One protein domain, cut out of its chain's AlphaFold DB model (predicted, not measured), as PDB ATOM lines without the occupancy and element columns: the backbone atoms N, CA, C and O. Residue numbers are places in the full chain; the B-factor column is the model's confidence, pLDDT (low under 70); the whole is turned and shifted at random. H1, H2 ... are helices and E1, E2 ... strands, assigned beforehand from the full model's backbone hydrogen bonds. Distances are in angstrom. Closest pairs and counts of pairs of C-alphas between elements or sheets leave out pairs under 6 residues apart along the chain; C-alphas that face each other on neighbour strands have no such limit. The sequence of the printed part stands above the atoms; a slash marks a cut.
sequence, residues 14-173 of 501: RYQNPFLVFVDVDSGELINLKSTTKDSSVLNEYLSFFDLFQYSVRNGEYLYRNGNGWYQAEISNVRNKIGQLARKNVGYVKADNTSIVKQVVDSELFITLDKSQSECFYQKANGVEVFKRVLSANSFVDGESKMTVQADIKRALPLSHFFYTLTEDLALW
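This is residues 14 to 173 of the 501 residues of an uncharacterized protein of Gammaproteobacteria bacterium (UniProt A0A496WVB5). A strongly twisted wall of seven strands, E3 to E9, has a two-stranded hairpin, E1 and E2, beside the E3 edge, with H1 next to both. The long hairpin of E8 and E9 reaches toward one end of the longest axis; at the other end lie H2 and the tail, with residues 154 to 161 sticking out before H2. The printed part has 160 residues, with nine named strands and two named helices in the order E1 E2 H1 E3 E4 E5 E6 E7 E8 E9 H2, and its class is mostly strand. The large sheet is branched, its neighbour pairs antiparallel. The whole is compact, with a radius of gyration of the C-alphas of 17.6 A and spans of 57 by 41 by 28 A.

Start with E1, residues 19 to 23, and E2, residues 30 to 35, an antiparallel hairpin in which N 20 and O 34 are 2.8 A apart, within hydrogen-bond range. Next comes H1, residues 40 to 51, where every O i to N i+4 pair is within range; its residues 43 to 51 only graze the large sheet. The closest C-alphas of H1 and E3, residues 60 to 66, are those of Leu 47 and Asn 66, 5.0 A apart. Those of E2 and E3 are Leu 30 and Arg 65, 6.5 A apart. E3 to E4, residues 69 to 77, E5, residues 84 to 93, and E6, residues 100 to 102, form a meander, each strand the antiparallel neighbour of the one before; look at N 62 and O 73, 2.8 A, N 74 and O 88, 2.8 A, and N 101 and O 92, 2.8 A. E4 lies on one side of E5, E6 and E7, residues 107 to 113, on the other side; N 85 and O 111 are 2.8 A apart. A second meander is E7, E8, residues 124 to 136, and E9, residues 139 to 150, with N 110 and O 128 at 2.8 A and N 133 and O 141 at 2.8 A. H2, residues 162 to 165, is not on the branched sheet and is apart from E1; it is too short for an O i to N i+4 pair, and its one O i to N i+3 pair is within range.

Find C-alpha 19 at (96.913, 48.087, -49.837), where E1 begins. H1 runs 16.1 A, E4 25.6 A and E5 26.6 A. From C-alpha 124 at (77.803, 49.412, -41.277) E8 runs 38.5 A, and E9 returns 36.7 A to C-alpha 150. H2 ends at C-alpha 165, (90.721, 49.334, -61.440).

The C-alphas farthest apart, of Asn 138 and Ser 160, are 59.0 A apart. The printed part has no cut; the link from E9 to H2 is long. Mean pLDDT of the printed part is 75.1, with 38 residues under 70, among them 95 to 106 and 115 to 122.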
ATOM      1  N   ARG A  14      98.601  61.614 -47.786       42.38
ATOM      2  CA  ARG A  14      97.542  60.781 -47.159       42.38
ATOM      3  C   ARG A  14      97.414  59.338 -47.650       42.38
ATOM      4  O   ARG A  14      96.719  58.564 -47.001       42.38
ATOM      5  N   TYR A  15      98.079  58.954 -48.741       51.62
ATOM      6  CA  TYR A  15      97.930  57.618 -49.347       51.62
ATOM      7  C   TYR A  15      99.264  57.030 -49.822       51.62
ATOM      8  O   TYR A  15      99.338  56.466 -50.909       51.62
ATOM      9  N   GLN A  16     100.333  57.172 -49.035       58.41
ATOM     10  CA  GLN A  16     101.680  56.783 -49.480       58.41
ATOM     11  C   GLN A  16     101.824  55.280 -49.775       58.41
ATOM     12  O   GLN A  16     102.677  54.894 -50.565       58.41
ATOM     13  N   ASN A  17     100.963  54.445 -49.190       70.62
ATOM     14  CA  ASN A  17     101.086  52.992 -49.222       70.62
ATOM     15  C   ASN A  17      99.703  52.325 -49.385       70.62
ATOM     16  O   ASN A  17      99.152  51.802 -48.415       70.62
ATOM     17  N   PRO A  18      99.068  52.392 -50.570       73.50
ATOM     18  CA  PRO A  18      97.826  51.668 -50.809       73.50
ATOM     19  C   PRO A  18      98.008  50.162 -50.588       73.50
ATOM     20  O   PRO A  18      99.024  49.579 -50.977       73.50
ATOM     21  N   PHE A  19      96.984  49.531 -50.012       78.44
ATOM     22  CA  PHE A  19      96.913  48.087 -49.837       78.44
ATOM     23  C   PHE A  19      95.534  47.544 -50.232       78.44
ATOM     24  O   PHE A  19      94.525  48.243 -50.135       78.44
ATOM     25  N   LEU A  20      95.500  46.290 -50.680       79.62
ATOM     26  CA  LEU A  20      94.287  45.504 -50.885       79.62
ATOM     27  C   LEU A  20      94.351  44.256 -50.020       79.62
ATOM     28  O   LEU A  20      95.376  43.575 -49.966       79.62
ATOM     29  N   VAL A  21      93.224  43.946 -49.393       78.88
ATOM     30  CA  VAL A  21      93.026  42.723 -48.627       78.88
ATOM     31  C   VAL A  21      92.002  41.874 -49.362       78.88
ATOM     32  O   VAL A  21      90.902  42.333 -49.660       78.88
ATOM     33  N   PHE A  22      92.380  40.642 -49.663       78.94
ATOM     34  CA  PHE A  22      91.512  39.626 -50.233       78.94
ATOM     35  C   PHE A  22      91.077  38.714 -49.103       78.94
ATOM     36  O   PHE A  22      91.922  38.181 -48.381       78.94
ATOM     37  N   VAL A  23      89.769  38.554 -48.946       77.38
ATOM     38  CA  VAL A  23      89.183  37.787 -47.851       77.38
ATOM     39  C   VAL A  23      88.229  36.746 -48.389       77.38
ATOM     40  O   VAL A  23      87.555  36.977 -49.395       77.38
ATOM     41  N   ASP A  24      88.156  35.615 -47.704       79.38
ATOM     42  CA  ASP A  24      87.091  34.658 -47.942       79.38
ATOM     43  C   ASP A  24      85.769  35.250 -47.438       79.38
ATOM     44  O   ASP A  24      85.676  35.756 -46.318       79.38
ATOM     45  N   VAL A  25      84.749  35.237 -48.293       72.00
ATOM     46  CA  VAL A  25      83.466  35.901 -48.017       72.00
ATOM     47  C   VAL A  25      82.682  35.191 -46.909       72.00
ATOM     48  O   VAL A  25      81.928  35.842 -46.185       72.00
ATOM     49  N   ASP A  26      82.858  33.877 -46.760       73.38
ATOM     50  CA  ASP A  26      82.126  33.071 -45.786       73.38
ATOM     51  C   ASP A  26      82.837  33.051 -44.425       73.38
ATOM     52  O   ASP A  26      82.187  33.179 -43.379       73.38
ATOM     53  N   SER A  27      84.161  32.877 -44.411       74.12
ATOM     54  CA  SER A  27      84.951  32.742 -43.183       74.12
ATOM     55  C   SER A  27      85.536  34.062 -42.678       74.12
ATOM     56  O   SER A  27      85.813  34.164 -41.484       74.12
ATOM     57  N   GLY A  28      85.723  35.058 -43.547       74.56
ATOM     58  CA  GLY A  28      86.468  36.285 -43.245       74.56
ATOM     59  C   GLY A  28      87.983  36.085 -43.171       74.56
ATOM     60  O   GLY A  28      88.700  36.985 -42.732       74.56
ATOM     61  N   GLU A  29      88.480  34.907 -43.558       79.25
ATOM     62  CA  GLU A  29      89.903  34.576 -43.540       79.25
ATOM     63  C   GLU A  29      90.687  35.421 -44.548       79.25
ATOM     64  O   GLU A  29      90.217  35.702 -45.651       79.25
ATOM     65  N   LEU A  30      91.908  35.812 -44.171       80.44
ATOM     66  CA  LEU A  30      92.829  36.498 -45.070       80.44
ATOM     67  C   LEU A  30      93.328  35.539 -46.156       80.44
ATOM     68  O   LEU A  30      94.176  34.693 -45.885       80.44
ATOM     69  N   ILE A  31      92.891  35.740 -47.397       80.19
ATOM     70  CA  ILE A  31      93.441  35.037 -48.563       80.19
ATOM     71  C   ILE A  31      94.782  35.663 -48.950       80.19
ATOM     72  O   ILE A  31      95.764  34.963 -49.188       80.19
ATOM     73  N   ASN A  32      94.832  36.995 -49.041       80.12
ATOM     74  CA  ASN A  32      96.032  37.712 -49.462       80.12
ATOM     75  C   ASN A  32      96.003  39.178 -49.010       80.12
ATOM     76  O   ASN A  32      94.942  39.791 -48.950       80.12
ATOM     77  N   LEU A  33      97.174  39.764 -48.766       83.44
ATOM     78  CA  LEU A  33      97.353  41.204 -48.594       83.44
ATOM     79  C   LEU A  33      98.396  41.675 -49.607       83.44
ATOM     80  O   LEU A  33      99.534  41.208 -49.598       83.44
ATOM     81  N   LYS A  34      98.012  42.614 -50.472       82.31
ATOM     82  CA  LYS A  34      98.911  43.261 -51.436       82.31
ATOM     83  C   LYS A  34      99.109  44.714 -51.045       82.31
ATOM     84  O   LYS A  34      98.148  45.375 -50.678       82.31
ATOM     85  N   SER A  35     100.337  45.208 -51.134       81.81
ATOM     86  CA  SER A  35     100.698  46.573 -50.750       81.81
ATOM     87  C   SER A  35     101.816  47.099 -51.643       81.81
ATOM     88  O   SER A  35     102.647  46.321 -52.117       81.81
ATOM     89  N   THR A  36     101.854  48.412 -51.868       76.19
ATOM     90  CA  THR A  36     102.979  49.063 -52.562       76.19
ATOM     91  C   THR A  36     104.214  49.222 -51.680       76.19
ATOM     92  O   THR A  36     105.296  49.466 -52.208       76.19
ATOM     93  N   THR A  37     104.080  49.058 -50.359       72.69
ATOM     94  CA  THR A  37     105.216  49.014 -49.430       72.69
ATOM     95  C   THR A  37     105.579  47.586 -49.046       72.69
ATOM     96  O   THR A  37     104.722  46.707 -48.954       72.69
ATOM     97  N   LYS A  38     106.872  47.380 -48.791       70.75
ATOM     98  CA  LYS A  38     107.429  46.155 -48.203       70.75
ATOM     99  C   LYS A  38     107.848  46.341 -46.741       70.75
ATOM    100  O   LYS A  38     108.406  45.419 -46.159       70.75
ATOM    101  N   ASP A  39     107.618  47.519 -46.162       71.38
ATOM    102  CA  ASP A  39     107.945  47.807 -44.765       71.38
ATOM    103  C   ASP A  39     107.108  46.918 -43.834       71.38
ATOM    104  O   ASP A  39     105.880  47.024 -43.787       71.38
ATOM    105  N   SER A  40     107.777  46.032 -43.095       69.50
ATOM    106  CA  SER A  40     107.133  45.061 -42.211       69.50
ATOM    107  C   SER A  40     106.341  45.721 -41.082       69.50
ATOM    108  O   SER A  40     105.293  45.201 -40.702       69.50
ATOM    109  N   SER A  41     106.768  46.884 -40.580       67.81
ATOM    110  CA  SER A  41     106.034  47.633 -39.556       67.81
ATOM    111  C   SER A  41     104.698  48.124 -40.104       67.81
ATOM    112  O   SER A  41     103.663  47.965 -39.457       67.81
ATOM    113  N   VAL A  42     104.710  48.683 -41.313       72.44
ATOM    114  CA  VAL A  42     103.503  49.195 -41.974       72.44
ATOM    115  C   VAL A  42     102.559  48.048 -42.354       72.44
ATOM    116  O   VAL A  42     101.351  48.133 -42.149       72.44
ATOM    117  N   LEU A  43     103.102  46.933 -42.851       76.69
ATOM    118  CA  LEU A  43     102.310  45.740 -43.157       76.69
ATOM    119  C   LEU A  43     101.666  45.134 -41.899       76.69
ATOM    120  O   LEU A  43     100.504  44.726 -41.943       76.69
ATOM    121  N   ASN A  44     102.380  45.117 -40.771       71.75
ATOM    122  CA  ASN A  44     101.837  44.671 -39.488       71.75
ATOM    123  C   ASN A  44     100.721  45.591 -38.983       71.75
ATOM    124  O   ASN A  44      99.741  45.106 -38.413       71.75
ATOM    125  N   GLU A  45     100.825  46.900 -39.220       73.50
ATOM    126  CA  GLU A  45      99.755  47.853 -38.925       73.50
ATOM    127  C   GLU A  45      98.507  47.567 -39.772       73.50
ATOM    128  O   GLU A  45      97.404  47.498 -39.231       73.50
ATOM    129  N   TYR A  46      98.663  47.286 -41.072       82.81
ATOM    130  CA  TYR A  46      97.542  46.912 -41.949       82.81
ATOM    131  C   TYR A  46      96.872  45.609 -41.528       82.81
ATOM    132  O   TYR A  46      95.645  45.528 -41.520       82.81
ATOM    133  N   LEU A  47      97.660  44.606 -41.138       77.69
ATOM    134  CA  LEU A  47      97.136  43.350 -40.604       77.69
ATOM    135  C   LEU A  47      96.413  43.552 -39.269       77.69
ATOM    136  O   LEU A  47      95.380  42.929 -39.045       77.69
ATOM    137  N   SER A  48      96.920  44.428 -38.402       69.81
ATOM    138  CA  SER A  48      96.279  44.756 -37.121       69.81
ATOM    139  C   SER A  48      94.973  45.521 -37.324       69.81
ATOM    140  O   SER A  48      93.992  45.270 -36.632       69.81
ATOM    141  N   PHE A  49      94.934  46.423 -38.308       71.50
ATOM    142  CA  PHE A  49      93.700  47.077 -38.723       71.50
ATOM    143  C   PHE A  49      92.709  46.050 -39.274       71.50
ATOM    144  O   PHE A  49      91.570  46.014 -38.824       71.50
ATOM    145  N   PHE A  50      93.144  45.178 -40.190       77.19
ATOM    146  CA  PHE A  50      92.302  44.135 -40.776       77.19
ATOM    147  C   PHE A  50      91.727  43.161 -39.735       77.19
ATOM    148  O   PHE A  50      90.568  42.770 -39.854       77.19
ATOM    149  N   ASP A  51      92.492  42.818 -38.695       74.88
ATOM    150  CA  ASP A  51      92.064  41.937 -37.600       74.88
ATOM    151  C   ASP A  51      90.734  42.389 -36.973       74.88
ATOM    152  O   ASP A  51      89.840  41.573 -36.746       74.88
ATOM    153  N   LEU A  52      90.530  43.700 -36.796       66.19
ATOM    154  CA  LEU A  52      89.280  44.262 -36.258       66.19
ATOM    155  C   LEU A  52      88.045  43.927 -37.107       66.19
ATOM    156  O   LEU A  52      86.916  43.993 -36.617       66.19
ATOM    157  N   PHE A  53      88.256  43.574 -38.374       68.25
ATOM    158  CA  PHE A  53      87.212  43.337 -39.358       68.25
ATOM    159  C   PHE A  53      87.060  41.864 -39.759       68.25
ATOM    160  O   PHE A  53      86.219  41.559 -40.601       68.25
ATOM    161  N   GLN A  54      87.818  40.941 -39.158       76.44
ATOM    162  CA  GLN A  54      87.660  39.504 -39.396       76.44
ATOM    163  C   GLN A  54      86.416  38.969 -38.673       76.44
ATOM    164  O   GLN A  54      86.350  38.967 -37.437       76.44
ATOM    165  N   TYR A  55      85.433  38.504 -39.448       76.25
ATOM    166  CA  TYR A  55      84.211  37.857 -38.967       76.25
ATOM    167  C   TYR A  55      83.750  36.769 -39.946       76.25
ATOM    168  O   TYR A  55      84.027  36.851 -41.140       76.25
ATOM    169  N   SER A  56      82.978  35.796 -39.454       77.50
ATOM    170  CA  SER A  56      82.269  34.827 -40.295       77.50
ATOM    171  C   SER A  56      80.755  34.990 -40.173       77.50
ATOM    172  O   SER A  56      80.230  35.355 -39.120       77.50
ATOM    173  N   VAL A  57      80.041  34.686 -41.259       71.62
ATOM    174  CA  VAL A  57      78.572  34.598 -41.278       71.62
ATOM    175  C   VAL A  57      78.038  33.308 -40.642       71.62
ATOM    176  O   VAL A  57      76.840  33.212 -40.367       71.62
ATOM    177  N   ARG A  58      78.895  32.307 -40.401       79.44
ATOM    178  CA  ARG A  58      78.520  31.021 -39.797       79.44
ATOM    179  C   ARG A  58      79.147  30.876 -38.411       79.44
ATOM    180  O   ARG A  58      80.197  31.437 -38.116       79.44
ATOM    181  N   ASN A  59      78.476  30.107 -37.555       85.69
ATOM    182  CA  ASN A  59      79.079  29.683 -36.296       85.69
ATOM    183  C   ASN A  59      80.192  28.678 -36.587       85.69
ATOM    184  O   ASN A  59      79.997  27.775 -37.405       85.69
ATOM    185  N   GLY A  60      81.294  28.772 -35.857       87.81
ATOM    186  CA  GLY A  60      82.398  27.834 -35.995       87.81
ATOM    187  C   GLY A  60      83.696  28.372 -35.422       87.81
ATOM    188  O   GLY A  60      83.757  29.491 -34.917       87.81
ATOM    189  N   GLU A  61      84.735  27.554 -35.519       88.06
ATOM    190  CA  GLU A  61      86.100  27.971 -35.239       88.06
ATOM    191  C   GLU A  61      86.813  28.267 -36.561       88.06
ATOM    192  O   GLU A  61      86.769  27.460 -37.491       88.06
ATOM    193  N   TYR A  62      87.477  29.414 -36.628       85.81
ATOM    194  CA  TYR A  62      88.142  29.913 -37.824       85.81
ATOM    195  C   TYR A  62      89.593  30.247 -37.518       85.81
ATOM    196  O   TYR A  62      89.911  30.729 -36.428       85.81
ATOM    197  N   LEU A  63      90.467  29.979 -38.485       83.19
ATOM    198  CA  LEU A  63      91.857  30.402 -38.442       83.19
ATOM    199  C   LEU A  63      91.975  31.765 -39.111       83.19
ATOM    200  O   LEU A  63      91.527  31.975 -40.233       83.19
ATOM    201  N   TYR A  64      92.586  32.690 -38.395       84.62
ATOM    202  CA  TYR A  64      92.761  34.066 -38.806       84.62
ATOM    203  C   TYR A  64      94.217  34.475 -38.655       84.62
ATOM    204  O   TYR A  64      94.977  33.897 -37.877       84.62
ATOM    205  N   ARG A  65      94.612  35.497 -39.412       79.25
ATOM    206  CA  ARG A  65      95.965  36.050 -39.384       79.25
ATOM    207  C   ARG A  65      95.924  37.516 -38.988       79.25
ATOM    208  O   ARG A  65      95.140  38.273 -39.559       79.25
ATOM    209  N   ASN A  66      96.792  37.905 -38.059       77.44
ATOM    210  CA  ASN A  66      97.040  39.294 -37.676       77.44
ATOM    211  C   ASN A  66      98.552  39.584 -37.612       77.44
ATOM    212  O   ASN A  66      99.370  38.754 -38.016       77.44
ATOM    213  N   GLY A  67      98.931  40.764 -37.110       67.81
ATOM    214  CA  GLY A  67     100.338  41.170 -36.972       67.81
ATOM    215  C   GLY A  67     101.179  40.277 -36.043       67.81
ATOM    216  O   GLY A  67     102.401  40.335 -36.097       67.81
ATOM    217  N   ASN A  68     100.546  39.424 -35.230       68.38
ATOM    218  CA  ASN A  68     101.213  38.491 -34.316       68.38
ATOM    219  C   ASN A  68     101.236  37.040 -34.838       68.38
ATOM    220  O   ASN A  68     101.663  36.139 -34.119       68.38
ATOM    221  N   GLY A  69     100.781  36.801 -36.073       74.44
ATOM    222  CA  GLY A  69     100.757  35.481 -36.702       74.44
ATOM    223  C   GLY A  69      99.352  34.898 -36.835       74.44
ATOM    224  O   GLY A  69      98.367  35.625 -36.972       74.44
ATOM    225  N   TRP A  70      99.272  33.567 -36.861       81.62
ATOM    226  CA  TRP A  70      98.011  32.840 -36.974       81.62
ATOM    227  C   TRP A  70      97.387  32.618 -35.601       81.62
ATOM    228  O   TRP A  70      98.055  32.220 -34.645       81.62
ATOM    229  N   TYR A  71      96.086  32.837 -35.509       82.00
ATOM    230  CA  TYR A  71      95.305  32.592 -34.311       82.00
ATOM    231  C   TYR A  71      93.961  31.979 -34.679       82.00
ATOM    232  O   TYR A  71      93.495  32.088 -35.810       82.00
ATOM    233  N   GLN A  72      93.353  31.294 -33.723       86.75
ATOM    234  CA  GLN A  72      92.042  30.701 -33.888       86.75
ATOM    235  C   GLN A  72      91.019  31.539 -33.125       86.75
ATOM    236  O   GLN A  72      91.235  31.910 -31.967       86.75
ATOM    237  N   ALA A  73      89.887  31.817 -33.760       87.25
ATOM    238  CA  ALA A  73      88.748  32.446 -33.117       87.25
ATOM    239  C   ALA A  73      87.490  31.599 -33.262       87.25
ATOM    240  O   ALA A  73      87.210  31.045 -34.322       87.25
ATOM    241  N   GLU A  74      86.710  31.541 -32.193       89.19
ATOM    242  CA  GLU A  74      85.357  31.012 -32.205       89.19
ATOM    243  C   GLU A  74      84.384  32.152 -32.526       89.19
ATOM    244  O   GLU A  74      84.393  33.200 -31.871       89.19
ATOM    245  N   ILE A  75      83.543  31.944 -33.537       88.19
ATOM    246  CA  ILE A  75      82.435  32.823 -33.900       88.19
ATOM    247  C   ILE A  75      81.135  32.141 -33.487       88.19
ATOM    248  O   ILE A  75      80.855  31.006 -33.885       88.19
ATOM    249  N   SER A  76      80.315  32.843 -32.709       88.81
ATOM    250  CA  SER A  76      79.020  32.335 -32.266       88.81
ATOM    251  C   SER A  76      77.930  33.400 -32.315       88.81
ATOM    252  O   SER A  76      78.142  34.572 -32.018       88.81
ATOM    253  N   ASN A  77      76.719  32.994 -32.684       85.25
ATOM    254  CA  ASN A  77      75.540  33.844 -32.557       85.25
ATOM    255  C   ASN A  77      75.181  34.060 -31.080       85.25
ATOM    256  O   ASN A  77      75.043  33.103 -30.311       85.25
ATOM    257  N   VAL A  78      74.942  35.315 -30.696       84.38
ATOM    258  CA  VAL A  78      74.537  35.650 -29.328       84.38
ATOM    259  C   VAL A  78      73.076  35.262 -29.116       84.38
ATOM    260  O   VAL A  78      72.170  35.720 -29.819       84.38
ATOM    261  N   ARG A  79      72.816  34.419 -28.108       80.94
ATOM    262  CA  ARG A  79      71.451  33.980 -27.776       80.94
ATOM    263  C   ARG A  79      70.536  35.185 -27.538       80.94
ATOM    264  O   ARG A  79      70.884  36.105 -26.802       80.94
ATOM    265  N   ASN A  80      69.340  35.136 -28.120       76.62
ATOM    266  CA  ASN A  80      68.284  36.149 -27.986       76.62
ATOM    267  C   ASN A  80      68.631  37.550 -28.534       76.62
ATOM    268  O   ASN A  80      67.907  38.504 -28.247       76.62
ATOM    269  N   LYS A  81      69.687  37.692 -29.346       79.50
ATOM    270  CA  LYS A  81      70.023  38.942 -30.039       79.50
ATOM    271  C   LYS A  81      70.244  38.688 -31.530       79.50
ATOM    272  O   LYS A  81      71.327  38.320 -31.966       79.50
ATOM    273  N   ILE A  82      69.184  38.887 -32.313       72.19
ATOM    274  CA  ILE A  82      69.204  38.702 -33.771       72.19
ATOM    275  C   ILE A  82      70.224  39.665 -34.394       72.19
ATOM    276  O   ILE A  82      70.155  40.869 -34.151       72.19
ATOM    277  N   GLY A  83      71.143  39.127 -35.202       73.56
ATOM    278  CA  GLY A  83      72.175  39.905 -35.894       73.56
ATOM    279  C   GLY A  83      73.376  40.291 -35.027       73.56
ATOM    280  O   GLY A  83      74.197  41.084 -35.482       73.56
ATOM    281  N   GLN A  84      73.488  39.760 -33.801       83.38
ATOM    282  CA  GLN A  84      74.681  39.924 -32.974       83.38
ATOM    283  C   GLN A  84      75.531  38.646 -32.959       83.38
ATOM    284  O   GLN A  84      75.050  37.564 -32.619       83.38
ATOM    285  N   LEU A  85      76.810  38.804 -33.286       85.06
ATOM    286  CA  LEU A  85      77.838  37.772 -33.250       85.06
ATOM    287  C   LEU A  85      78.801  38.063 -32.100       85.06
ATOM    288  O   LEU A  85      79.090  39.222 -31.810       85.06
ATOM    289  N   ALA A  86      79.298  37.020 -31.455       87.88
ATOM    290  CA  ALA A  86      80.408  37.079 -30.525       87.88
ATOM    291  C   ALA A  86      81.609  36.384 -31.159       87.88
ATOM    292  O   ALA A  86      81.513  35.234 -31.596       87.88
ATOM    293  N   ARG A  87      82.727  37.102 -31.218       87.38
ATOM    294  CA  ARG A  87      84.026  36.580 -31.610       87.38
ATOM    295  C   ARG A  87      84.896  36.451 -30.373       87.38
ATOM    296  O   ARG A  87      85.124  37.426 -29.657       87.38
ATOM    297  N   LYS A  88      85.438  35.259 -30.178       87.81
ATOM    298  CA  LYS A  88      86.280  34.911 -29.043       87.81
ATOM    299  C   LYS A  88      87.599  34.348 -29.541       87.81
ATOM    300  O   LYS A  88      87.606  33.330 -30.223       87.81
ATOM    301  N   ASN A  89      88.715  34.994 -29.214       84.19
ATOM    302  CA  ASN A  89      90.028  34.421 -29.508       84.19
ATOM    303  C   ASN A  89      90.254  33.213 -28.584       84.19
ATOM    304  O   ASN A  89      90.184  33.349 -27.362       84.19
ATOM    305  N   VAL A  90      90.471  32.032 -29.165       83.69
ATOM    306  CA  VAL A  90      90.649  30.778 -28.416       83.69
ATOM    307  C   VAL A  90      92.118  30.371 -28.285       83.69
ATOM    308  O   VAL A  90      92.439  29.497 -27.475       83.69
ATOM    309  N   GLY A  91      93.028  31.020 -29.015       80.38
ATOM    310  CA  GLY A  91      94.463  30.782 -28.907       80.38
ATOM    311  C   GLY A  91      95.242  31.127 -30.171       80.38
ATOM    312  O   GLY A  91      94.674  31.365 -31.232       80.38
ATOM    313  N   TYR A  92      96.568  31.102 -30.059       80.88
ATOM    314  CA  TYR A  92      97.482  31.306 -31.187       80.88
ATOM    315  C   TYR A  92      98.010  29.965 -31.699       80.88
ATOM    316  O   TYR A  92      98.260  29.045 -30.915       80.88
ATOM    317  N   VAL A  93      98.180  29.852 -33.014       75.38
ATOM    318  CA  VAL A  93      98.792  28.679 -33.645       75.38
ATOM    319  C   VAL A  93     100.301  28.747 -33.410       75.38
ATOM    320  O   VAL A  93     100.913  29.803 -33.580       75.38
ATOM    321  N   LYS A  94     100.916  27.639 -32.981       71.06
ATOM    322  CA  LYS A  94     102.378  27.565 -32.855       71.06
ATOM    323  C   LYS A  94     103.048  27.741 -34.217       71.06
ATOM    324  O   LYS A  94     102.469  27.418 -35.247       71.06
ATOM    325  N   ALA A  95     104.306  28.178 -34.203       57.56
ATOM    326  CA  ALA A  95     105.120  28.348 -35.409       57.56
ATOM    327  C   ALA A  95     105.238  27.068 -36.266       57.56
ATOM    328  O   ALA A  95     105.465  27.160 -37.467       57.56
ATOM    329  N   ASP A  96     105.037  25.889 -35.669       56.88
ATOM    330  CA  ASP A  96     105.010  24.595 -36.358       56.88
ATOM    331  C   ASP A  96     103.710  24.318 -37.146       56.88
ATOM    332  O   ASP A  96     103.623  23.311 -37.842       56.88
ATOM    333  N   ASN A  97     102.697  25.192 -37.062       56.84
ATOM    334  CA  ASN A  97     101.377  25.031 -37.685       56.84
ATOM    335  C   ASN A  97     100.614  23.744 -37.294       56.84
ATOM    336  O   ASN A  97      99.614  23.405 -37.927       56.84
ATOM    337  N   THR A  98     101.037  23.030 -36.246       52.97
ATOM    338  CA  THR A  98     100.460  21.729 -35.859       52.97
ATOM    339  C   THR A  98      99.592  21.779 -34.606       52.97
ATOM    340  O   THR A  98      98.784  20.876 -34.385       52.97
ATOM    341  N   SER A  99      99.728  22.814 -33.767       64.56
ATOM    342  CA  SER A  99      98.991  22.896 -32.500       64.56
ATOM    343  C   SER A  99      98.591  24.319 -32.099       64.56
ATOM    344  O   SER A  99      99.333  25.280 -32.291       64.56
ATOM    345  N   ILE A 100      97.397  24.450 -31.507       67.38
ATOM    346  CA  ILE A 100      96.871  25.709 -30.957       67.38
ATOM    347  C   ILE A 100      97.265  25.806 -29.483       67.38
ATOM    348  O   ILE A 100      96.892  24.955 -28.667       67.38
ATOM    349  N   VAL A 101      97.991  26.863 -29.116       69.12
ATOM    350  CA  VAL A 101      98.212  27.219 -27.713       69.12
ATOM    351  C   VAL A 101      96.954  27.909 -27.213       69.12
ATOM    352  O   VAL A 101      96.759  29.106 -27.430       69.12
ATOM    353  N   LYS A 102      96.088  27.138 -26.549       66.00
ATOM    354  CA  LYS A 102      94.882  27.680 -25.921       66.00
ATOM    355  C   LYS A 102      95.277  28.707 -24.867       66.00
ATOM    356  O   LYS A 102      95.981  28.374 -23.913       66.00
ATOM    357  N   GLN A 103      94.830  29.942 -25.046       62.97
ATOM    358  CA  GLN A 103      94.974  30.985 -24.038       62.97
ATOM    359  C   GLN A 103      93.696  31.071 -23.206       62.97
ATOM    360  O   GLN A 103      92.608  30.713 -23.662       62.97
ATOM    361  N   VAL A 104      93.836  31.524 -21.960       58.62
ATOM    362  CA  VAL A 104      92.669  31.949 -21.187       58.62
ATOM    363  C   VAL A 104      92.049  33.114 -21.950       58.62
ATOM    364  O   VAL A 104      92.753  34.023 -22.384       58.62
ATOM    365  N   VAL A 105      90.746  33.027 -22.197       60.31
ATOM    366  CA  VAL A 105      90.052  34.055 -22.963       60.31
ATOM    367  C   VAL A 105      89.925  35.294 -22.097       60.31
ATOM    368  O   VAL A 105      89.108  35.328 -21.177       60.31
ATOM    369  N   ASP A 106      90.717  36.301 -22.442       68.56
ATOM    370  CA  ASP A 106      90.760  37.582 -21.746       68.56
ATOM    371  C   ASP A 106      89.962  38.676 -22.482       68.56
ATOM    372  O   ASP A 106      89.779  39.754 -21.920       68.56
ATOM    373  N   SER A 107      89.457  38.428 -23.703       75.81
ATOM    374  CA  SER A 107      88.554  39.346 -24.419       75.81
ATOM    375  C   SER A 107      87.539  38.653 -25.340       75.81
ATOM    376  O   SER A 107      87.786  37.576 -25.889       75.81
ATOM    377  N   GLU A 108      86.368  39.276 -25.488       86.50
ATOM    378  CA  GLU A 108      85.283  38.862 -26.382       86.50
ATOM    379  C   GLU A 108      84.740  40.086 -27.130       86.50
ATOM    380  O   GLU A 108      84.399  41.106 -26.525       86.50
ATOM    381  N   LEU A 109      84.664  39.987 -28.457       84.69
ATOM    382  CA  LEU A 109      84.176  41.046 -29.330       84.69
ATOM    383  C   LEU A 109      82.742  40.755 -29.776       84.69
ATOM    384  O   LEU A 109      82.487  39.810 -30.519       84.69
ATOM    385  N   PHE A 110      81.806  41.612 -29.379       86.00
ATOM    386  CA  PHE A 110      80.409  41.552 -29.796       86.00
ATOM    387  C   PHE A 110      80.160  42.462 -30.993       86.00
ATOM    388  O   PHE A 110      80.205  43.684 -30.878       86.00
ATOM    389  N   ILE A 111      79.828  41.872 -32.135       83.00
ATOM    390  CA  ILE A 111      79.549  42.568 -33.387       83.00
ATOM    391  C   ILE A 111      78.046  42.575 -33.623       83.00
ATOM    392  O   ILE A 111      77.417  41.525 -33.680       83.00
ATOM    393  N   THR A 112      77.463  43.754 -33.798       82.25
ATOM    394  CA  THR A 112      76.049  43.929 -34.142       82.25
ATOM    395  C   THR A 112      75.945  44.393 -35.588       82.25
ATOM    396  O   THR A 112      76.335  45.520 -35.907       82.25
ATOM    397  N   LEU A 113      75.425  43.514 -36.444       75.12
ATOM    398  CA  LEU A 113      75.154  43.791 -37.852       75.12
ATOM    399  C   LEU A 113      73.878  44.629 -38.001       75.12
ATOM    400  O   LEU A 113      72.989  44.601 -37.142       75.12
ATOM    401  N   ASP A 114      73.777  45.388 -39.093       71.00
ATOM    402  CA  ASP A 114      72.571  46.161 -39.380       71.00
ATOM    403  C   ASP A 114      71.365  45.238 -39.644       71.00
ATOM    404  O   ASP A 114      71.461  44.192 -40.289       71.00
ATOM    405  N   LYS A 115      70.196  45.630 -39.124       62.69
ATOM    406  CA  LYS A 115      68.975  44.802 -39.140       62.69
ATOM    407  C   LYS A 115      68.404  44.578 -40.542       62.69
ATOM    408  O   LYS A 115      67.568  43.691 -40.702       62.69
ATOM    409  N   SER A 116      68.806  45.381 -41.526       60.91
ATOM    410  CA  SER A 116      68.294  45.309 -42.895       60.91
ATOM    411  C   SER A 116      68.840  44.125 -43.705       60.91
ATOM    412  O   SER A 116      68.260  43.812 -44.740       60.91
ATOM    413  N   GLN A 117      69.923  43.461 -43.260       54.94
ATOM    414  CA  GLN A 117      70.667  42.408 -43.986       54.94
ATOM    415  C   GLN A 117      71.151  42.784 -45.406       54.94
ATOM    416  O   GLN A 117      71.830  41.985 -46.045       54.94
ATOM    417  N   SER A 118      70.839  43.983 -45.907       51.47
ATOM    418  CA  SER A 118      71.242  44.469 -47.230       51.47
ATOM    419  C   SER A 118      72.612  45.140 -47.236       51.47
ATOM    420  O   SER A 118      73.176  45.351 -48.305       51.47
ATOM    421  N   GLU A 119      73.130  45.495 -46.062       56.94
ATOM    422  CA  GLU A 119      74.438  46.125 -45.899       56.94
ATOM    423  C   GLU A 119      75.435  45.096 -45.356       56.94
ATOM    424  O   GLU A 119      75.164  44.418 -44.360       56.94
ATOM    425  N   CYS A 120      76.588  44.949 -46.013       62.31
ATOM    426  CA  CYS A 120      77.648  44.082 -45.500       62.31
ATOM    427  C   CYS A 120      78.295  44.716 -44.253       62.31
ATOM    428  O   CYS A 120      78.249  45.932 -44.072       62.31
ATOM    429  N   PHE A 121      78.929  43.913 -43.391       67.44
ATOM    430  CA  PHE A 121      79.598  44.392 -42.167       67.44
ATOM    431  C   PHE A 121      80.531  45.591 -42.419       67.44
ATOM    432  O   PHE A 121      80.553  46.540 -41.638       67.44
ATOM    433  N   TYR A 122      81.242  45.581 -43.550       67.56
ATOM    434  CA  TYR A 122      82.166  46.641 -43.959       67.56
ATOM    435  C   TYR A 122      81.481  47.966 -44.336       67.56
ATOM    436  O   TYR A 122      82.147  48.992 -44.451       67.56
ATOM    437  N   GLN A 123      80.160  47.970 -44.527       71.00
ATOM    438  CA  GLN A 123      79.376  49.180 -44.766       71.00
ATOM    439  C   GLN A 123      78.833  49.769 -43.468       71.00
ATOM    440  O   GLN A 123      78.844  50.988 -43.302       71.00
ATOM    441  N   LYS A 124      78.365  48.933 -42.538       75.50
ATOM    442  CA  LYS A 124      77.803  49.412 -41.277       75.50
ATOM    443  C   LYS A 124      77.814  48.330 -40.202       75.50
ATOM    444  O   LYS A 124      77.167  47.294 -40.348       75.50
ATOM    445  N   ALA A 125      78.486  48.596 -39.086       76.44
ATOM    446  CA  ALA A 125      78.529  47.686 -37.945       76.44
ATOM    447  C   ALA A 125      78.816  48.424 -36.634       76.44
ATOM    448  O   ALA A 125      79.445  49.483 -36.621       76.44
ATOM    449  N   ASN A 126      78.386  47.848 -35.512       82.69
ATOM    450  CA  ASN A 126      78.797  48.292 -34.180       82.69
ATOM    451  C   ASN A 126      79.473  47.138 -33.444       82.69
ATOM    452  O   ASN A 126      78.868  46.080 -33.283       82.69
ATOM    453  N   GLY A 127      80.704  47.352 -32.998       83.44
ATOM    454  CA  GLY A 127      81.480  46.407 -32.207       83.44
ATOM    455  C   GLY A 127      81.607  46.869 -30.760       83.44
ATOM    456  O   GLY A 127      81.786  48.057 -30.495       83.44
ATOM    457  N   VAL A 128      81.529  45.933 -29.823       86.31
ATOM    458  CA  VAL A 128      81.853  46.154 -28.413       86.31
ATOM    459  C   VAL A 128      82.816  45.060 -27.982       86.31
ATOM    460  O   VAL A 128      82.419  43.901 -27.894       86.31
ATOM    461  N   GLU A 129      84.073  45.411 -27.748       83.69
ATOM    462  CA  GLU A 129      85.051  44.501 -27.163       83.69
ATOM    463  C   GLU A 129      84.999  44.624 -25.646       83.69
ATOM    464  O   GLU A 129      85.202  45.706 -25.095       83.69
ATOM    465  N   VAL A 130      84.728  43.514 -24.970       86.75
ATOM    466  CA  VAL A 130      84.799  43.415 -23.515       86.75
ATOM    467  C   VAL A 130      86.037  42.605 -23.176       86.75
ATOM    468  O   VAL A 130      86.197  41.491 -23.669       86.75
ATOM    469  N   PHE A 131      86.905  43.146 -22.327       84.38
ATOM    470  CA  PHE A 131      88.102  42.450 -21.874       84.38
ATOM    471  C   PHE A 131      88.160  42.382 -20.354       84.38
ATOM    472  O   PHE A 131      87.684  43.270 -19.648       84.38
ATOM    473  N   LYS A 132      88.761  41.309 -19.847       82.56
ATOM    474  CA  LYS A 132      89.044  41.099 -18.432       82.56
ATOM    475  C   LYS A 132      90.364  40.360 -18.288       82.56
ATOM    476  O   LYS A 132      90.433  39.152 -18.473       82.56
ATOM    477  N   ARG A 133      91.404  41.087 -17.888       78.75
ATOM    478  CA  ARG A 133      92.744  40.547 -17.668       78.75
ATOM    479  C   ARG A 133      93.012  40.354 -16.187       78.75
ATOM    480  O   ARG A 133      92.994  41.312 -15.413       78.75
ATOM    481  N   VAL A 134      93.304  39.124 -15.783       75.25
ATOM    482  CA  VAL A 134      93.699  38.809 -14.405       75.25
ATOM    483  C   VAL A 134      95.179  39.155 -14.217       75.25
ATOM    484  O   VAL A 134      96.039  38.635 -14.920       75.25
ATOM    485  N   LEU A 135      95.485  40.053 -13.279       72.75
ATOM    486  CA  LEU A 135      96.854  40.456 -12.933       72.75
ATOM    487  C   LEU A 135      97.431  39.598 -11.795       72.75
ATOM    488  O   LEU A 135      98.636  39.367 -11.738       72.75
ATOM    489  N   SER A 136      96.580  39.137 -10.874       75.94
ATOM    490  CA  SER A 136      96.926  38.205  -9.794       75.94
ATOM    491  C   SER A 136      95.668  37.496  -9.280       75.94
ATOM    492  O   SER A 136      94.560  37.843  -9.681       75.94
ATOM    493  N   ALA A 137      95.814  36.557  -8.336       74.19
ATOM    494  CA  ALA A 137      94.691  35.820  -7.742       74.19
ATOM    495  C   ALA A 137      93.535  36.716  -7.244       74.19
ATOM    496  O   ALA A 137      92.388  36.281  -7.264       74.19
ATOM    497  N   ASN A 138      93.825  37.963  -6.848       74.75
ATOM    498  CA  ASN A 138      92.838  38.911  -6.322       74.75
ATOM    499  C   ASN A 138      92.773  40.240  -7.093       74.75
ATOM    500  O   ASN A 138      92.136  41.180  -6.622       74.75
ATOM    501  N   SER A 139      93.439  40.367  -8.244       72.69
ATOM    502  CA  SER A 139      93.407  41.605  -9.029       72.69
ATOM    503  C   SER A 139      93.157  41.326 -10.499       72.69
ATOM    504  O   SER A 139      93.780  40.456 -11.106       72.69
ATOM    505  N   PHE A 140      92.243  42.092 -11.081       81.00
ATOM    506  CA  PHE A 140      91.947  42.073 -12.503       81.00
ATOM    507  C   PHE A 140      91.739  43.500 -13.004       81.00
ATOM    508  O   PHE A 140      91.433  44.402 -12.224       81.00
ATOM    509  N   VAL A 141      91.921  43.682 -14.303       79.81
ATOM    510  CA  VAL A 141      91.522  44.878 -15.042       79.81
ATOM    511  C   VAL A 141      90.463  44.434 -16.027       79.81
ATOM    512  O   VAL A 141      90.736  43.575 -16.864       79.81
ATOM    513  N   ASP A 142      89.266  44.985 -15.916       87.50
ATOM    514  CA  ASP A 142      88.228  44.861 -16.925       87.50
ATOM    515  C   ASP A 142      87.997  46.192 -17.637       87.50
ATOM    516  O   ASP A 142      88.316  47.273 -17.138       87.50
ATOM    517  N   GLY A 143      87.486  46.103 -18.854       84.88
ATOM    518  CA  GLY A 143      87.165  47.270 -19.647       84.88
ATOM    519  C   GLY A 143      86.307  46.920 -20.847       84.88
ATOM    520  O   GLY A 143      86.145  45.759 -21.222       84.88
ATOM    521  N   GLU A 144      85.740  47.966 -21.433       86.12
ATOM    522  CA  GLU A 144      84.906  47.887 -22.622       86.12
ATOM    523  C   GLU A 144      85.404  48.918 -23.635       86.12
ATOM    524  O   GLU A 144      85.573  50.096 -23.306       86.12
ATOM    525  N   SER A 145      85.625  48.478 -24.869       78.75
ATOM    526  CA  SER A 145      85.932  49.327 -26.015       78.75
ATOM    527  C   SER A 145      84.787  49.257 -27.016       78.75
ATOM    528  O   SER A 145      84.258  48.183 -27.295       78.75
ATOM    529  N   LYS A 146      84.381  50.405 -27.564       83.56
ATOM    530  CA  LYS A 146      83.307  50.493 -28.561       83.56
ATOM    531  C   LYS A 146      83.874  50.949 -29.890       83.56
ATOM    532  O   LYS A 146      84.603  51.935 -29.942       83.56
ATOM    533  N   MET A 147      83.453  50.289 -30.958       77.94
ATOM    534  CA  MET A 147      83.723  50.708 -32.326       77.94
ATOM    535  C   MET A 147      82.433  50.823 -33.129       77.94
ATOM    536  O   MET A 147      81.502  50.031 -32.976       77.94
ATOM    537  N   THR A 148      82.405  51.797 -34.029       78.31
ATOM    538  CA  THR A 148      81.345  51.949 -35.021       78.31
ATOM    539  C   THR A 148      81.995  52.057 -36.387       78.31
ATOM    540  O   THR A 148      82.837  52.923 -36.617       78.31
ATOM    541  N   VAL A 149      81.580  51.176 -37.289       73.75
ATOM    542  CA  VAL A 149      81.913  51.222 -38.708       73.75
ATOM    543  C   VAL A 149      80.715  51.822 -39.421       73.75
ATOM    544  O   VAL A 149      79.598  51.323 -39.294       73.75
ATOM    545  N   GLN A 150      80.941  52.906 -40.153       76.00
ATOM    546  CA  GLN A 150      79.933  53.507 -41.012       76.00
ATOM    547  C   GLN A 150      80.608  53.999 -42.289       76.00
ATOM    548  O   GLN A 150      81.343  54.987 -42.280       76.00
ATOM    549  N   ALA A 151      80.351  53.303 -43.390       69.62
ATOM    550  CA  ALA A 151      80.739  53.745 -44.711       69.62
ATOM    551  C   ALA A 151      79.885  54.957 -45.096       69.62
ATOM    552  O   ALA A 151      78.657  54.886 -45.190       69.62
ATOM    553  N   ASP A 152      80.540  56.090 -45.326       71.88
ATOM    554  CA  ASP A 152      79.887  57.259 -45.893       71.88
ATOM    555  C   ASP A 152      79.848  57.110 -47.416       71.88
ATOM    556  O   ASP A 152      80.797  57.458 -48.116       71.88
ATOM    557  N   ILE A 153      78.734  56.590 -47.935       66.38
ATOM    558  CA  ILE A 153      78.524  56.393 -49.378       66.38
ATOM    559  C   ILE A 153      78.637  57.726 -50.140       66.38
ATOM    560  O   ILE A 153      79.001  57.734 -51.312       66.38
ATOM    561  N   LYS A 154      78.413  58.878 -49.487       69.62
ATOM    562  CA  LYS A 154      78.597  60.198 -50.115       69.62
ATOM    563  C   LYS A 154      80.070  60.569 -50.306       69.62
ATOM    564  O   LYS A 154      80.364  61.484 -51.066       69.62
ATOM    565  N   ARG A 155      80.978  59.876 -49.616       67.56
ATOM    566  CA  ARG A 155      82.436  59.949 -49.789       67.56
ATOM    567  C   ARG A 155      82.988  58.747 -50.551       67.56
ATOM    568  O   ARG A 155      84.208  58.604 -50.634       67.56
ATOM    569  N   ALA A 156      82.122  57.881 -51.083       67.19
ATOM    570  CA  ALA A 156      82.566  56.826 -51.975       67.19
ATOM    571  C   ALA A 156      83.282  57.466 -53.167       67.19
ATOM    572  O   ALA A 156      82.827  58.463 -53.732       67.19
ATOM    573  N   LEU A 157      84.424  56.894 -53.526       71.12
ATOM    574  CA  LEU A 157      85.144  57.322 -54.711       71.12
ATOM    575  C   LEU A 157      84.271  57.034 -55.946       71.12
ATOM    576  O   LEU A 157      83.513  56.059 -55.945       71.12
ATOM    577  N   PRO A 158      84.341  57.856 -57.007       77.94
ATOM    578  CA  PRO A 158      83.591  57.575 -58.225       77.94
ATOM    579  C   PRO A 158      84.020  56.217 -58.796       77.94
ATOM    580  O   PRO A 158      85.189  55.855 -58.697       77.94
ATOM    581  N   LEU A 159      83.110  55.478 -59.441       77.88
ATOM    582  CA  LEU A 159      83.424  54.161 -60.033       77.88
ATOM    583  C   LEU A 159      84.567  54.217 -61.064       77.88
ATOM    584  O   LEU A 159      85.208  53.209 -61.335       77.88
ATOM    585  N   SER A 160      84.841  55.397 -61.625       75.81
ATOM    586  CA  SER A 160      85.971  55.667 -62.517       75.81
ATOM    587  C   SER A 160      87.312  55.882 -61.797       75.81
ATOM    588  O   SER A 160      88.323  56.117 -62.454       75.81
ATOM    589  N   HIS A 161      87.343  55.872 -60.464       77.50
ATOM    590  CA  HIS A 161      88.560  56.055 -59.676       77.50
ATOM    591  C   HIS A 161      89.475  54.829 -59.792       77.50
ATOM    592  O   HIS A 161      89.005  53.696 -59.712       77.50
ATOM    593  N   PHE A 162      90.793  55.039 -59.890       69.69
ATOM    594  CA  PHE A 162      91.770  53.962 -60.127       69.69
ATOM    595  C   PHE A 162      91.747  52.841 -59.070       69.69
ATOM    596  O   PHE A 162      92.152  51.719 -59.349       69.69
ATOM    597  N   PHE A 163      91.277  53.126 -57.849       72.31
ATOM    598  CA  PHE A 163      91.127  52.121 -56.788       72.31
ATOM    599  C   PHE A 163      90.181  50.984 -57.207       72.31
ATOM    600  O   PHE A 163      90.418  49.839 -56.840       72.31
ATOM    601  N   TYR A 164      89.169  51.278 -58.032       73.50
ATOM    602  CA  TYR A 164      88.266  50.272 -58.603       73.50
ATOM    603  C   TYR A 164      88.863  49.527 -59.804       73.50
ATOM    604  O   TYR A 164      88.288  48.540 -60.251       73.50
ATOM    605  N   THR A 165      90.002  49.984 -60.333       71.94
ATOM    606  CA  THR A 165      90.721  49.334 -61.440       71.94
ATOM    607  C   THR A 165      91.963  48.576 -60.973       71.94
ATOM    608  O   THR A 165      92.656  47.997 -61.807       71.94
ATOM    609  N   LEU A 166      92.287  48.603 -59.673       73.19
ATOM    610  CA  LEU A 166      93.417  47.854 -59.136       73.19
ATOM    611  C   LEU A 166      93.166  46.361 -59.322       73.19
ATOM    612  O   LEU A 166      92.152  45.820 -58.887       73.19
ATOM    613  N   THR A 167      94.114  45.699 -59.971       75.06
ATOM    614  CA  THR A 167      94.121  44.249 -60.103       75.06
ATOM    615  C   THR A 167      95.098  43.652 -59.102       75.06
ATOM    616  O   THR A 167      95.777  44.339 -58.338       75.06
ATOM    617  N   GLU A 168      95.212  42.335 -59.142       68.75
ATOM    618  CA  GLU A 168      96.262  41.614 -58.450       68.75
ATOM    619  C   GLU A 168      97.693  41.982 -58.885       68.75
ATOM    620  O   GLU A 168      98.632  41.666 -58.152       68.75
ATOM    621  N   ASP A 169      97.878  42.629 -60.036       74.19
ATOM    622  CA  ASP A 169      99.191  43.033 -60.533       74.19
ATOM    623  C   ASP A 169      99.608  44.395 -59.955       74.19
ATOM    624  O   ASP A 169      99.178  45.453 -60.422       74.19
ATOM    625  N   LEU A 170     100.488  44.364 -58.947       71.69
ATOM    626  CA  LEU A 170     101.069  45.552 -58.306       71.69
ATOM    627  C   LEU A 170     101.773  46.481 -59.304       71.69
ATOM    628  O   LEU A 170     101.818  47.689 -59.086       71.69
ATOM    629  N   ALA A 171     102.282  45.954 -60.424       68.00
ATOM    630  CA  ALA A 171     102.981  46.747 -61.428       68.00
ATOM    631  C   ALA A 171     102.068  47.739 -62.167       68.00
ATOM    632  O   ALA A 171     102.578  48.587 -62.910       68.00
ATOM    633  N   LEU A 172     100.746  47.619 -61.995       72.44
ATOM    634  CA  LEU A 172      99.723  48.520 -62.527       72.44
ATOM    635  C   LEU A 172      99.242  49.552 -61.492       72.44
ATOM    636  O   LEU A 172      98.419  50.407 -61.820       72.44
ATOM    637  N   TRP A 173      99.723  49.483 -60.247       73.50
ATOM    638  CA  TRP A 173      99.254  50.349 -59.169       73.50
ATOM    639  C   TRP A 173      99.970  51.706 -59.202       73.50
ATOM    640  O   TRP A 173     101.189  51.769 -59.383       73.50
TER     641      TRP A 173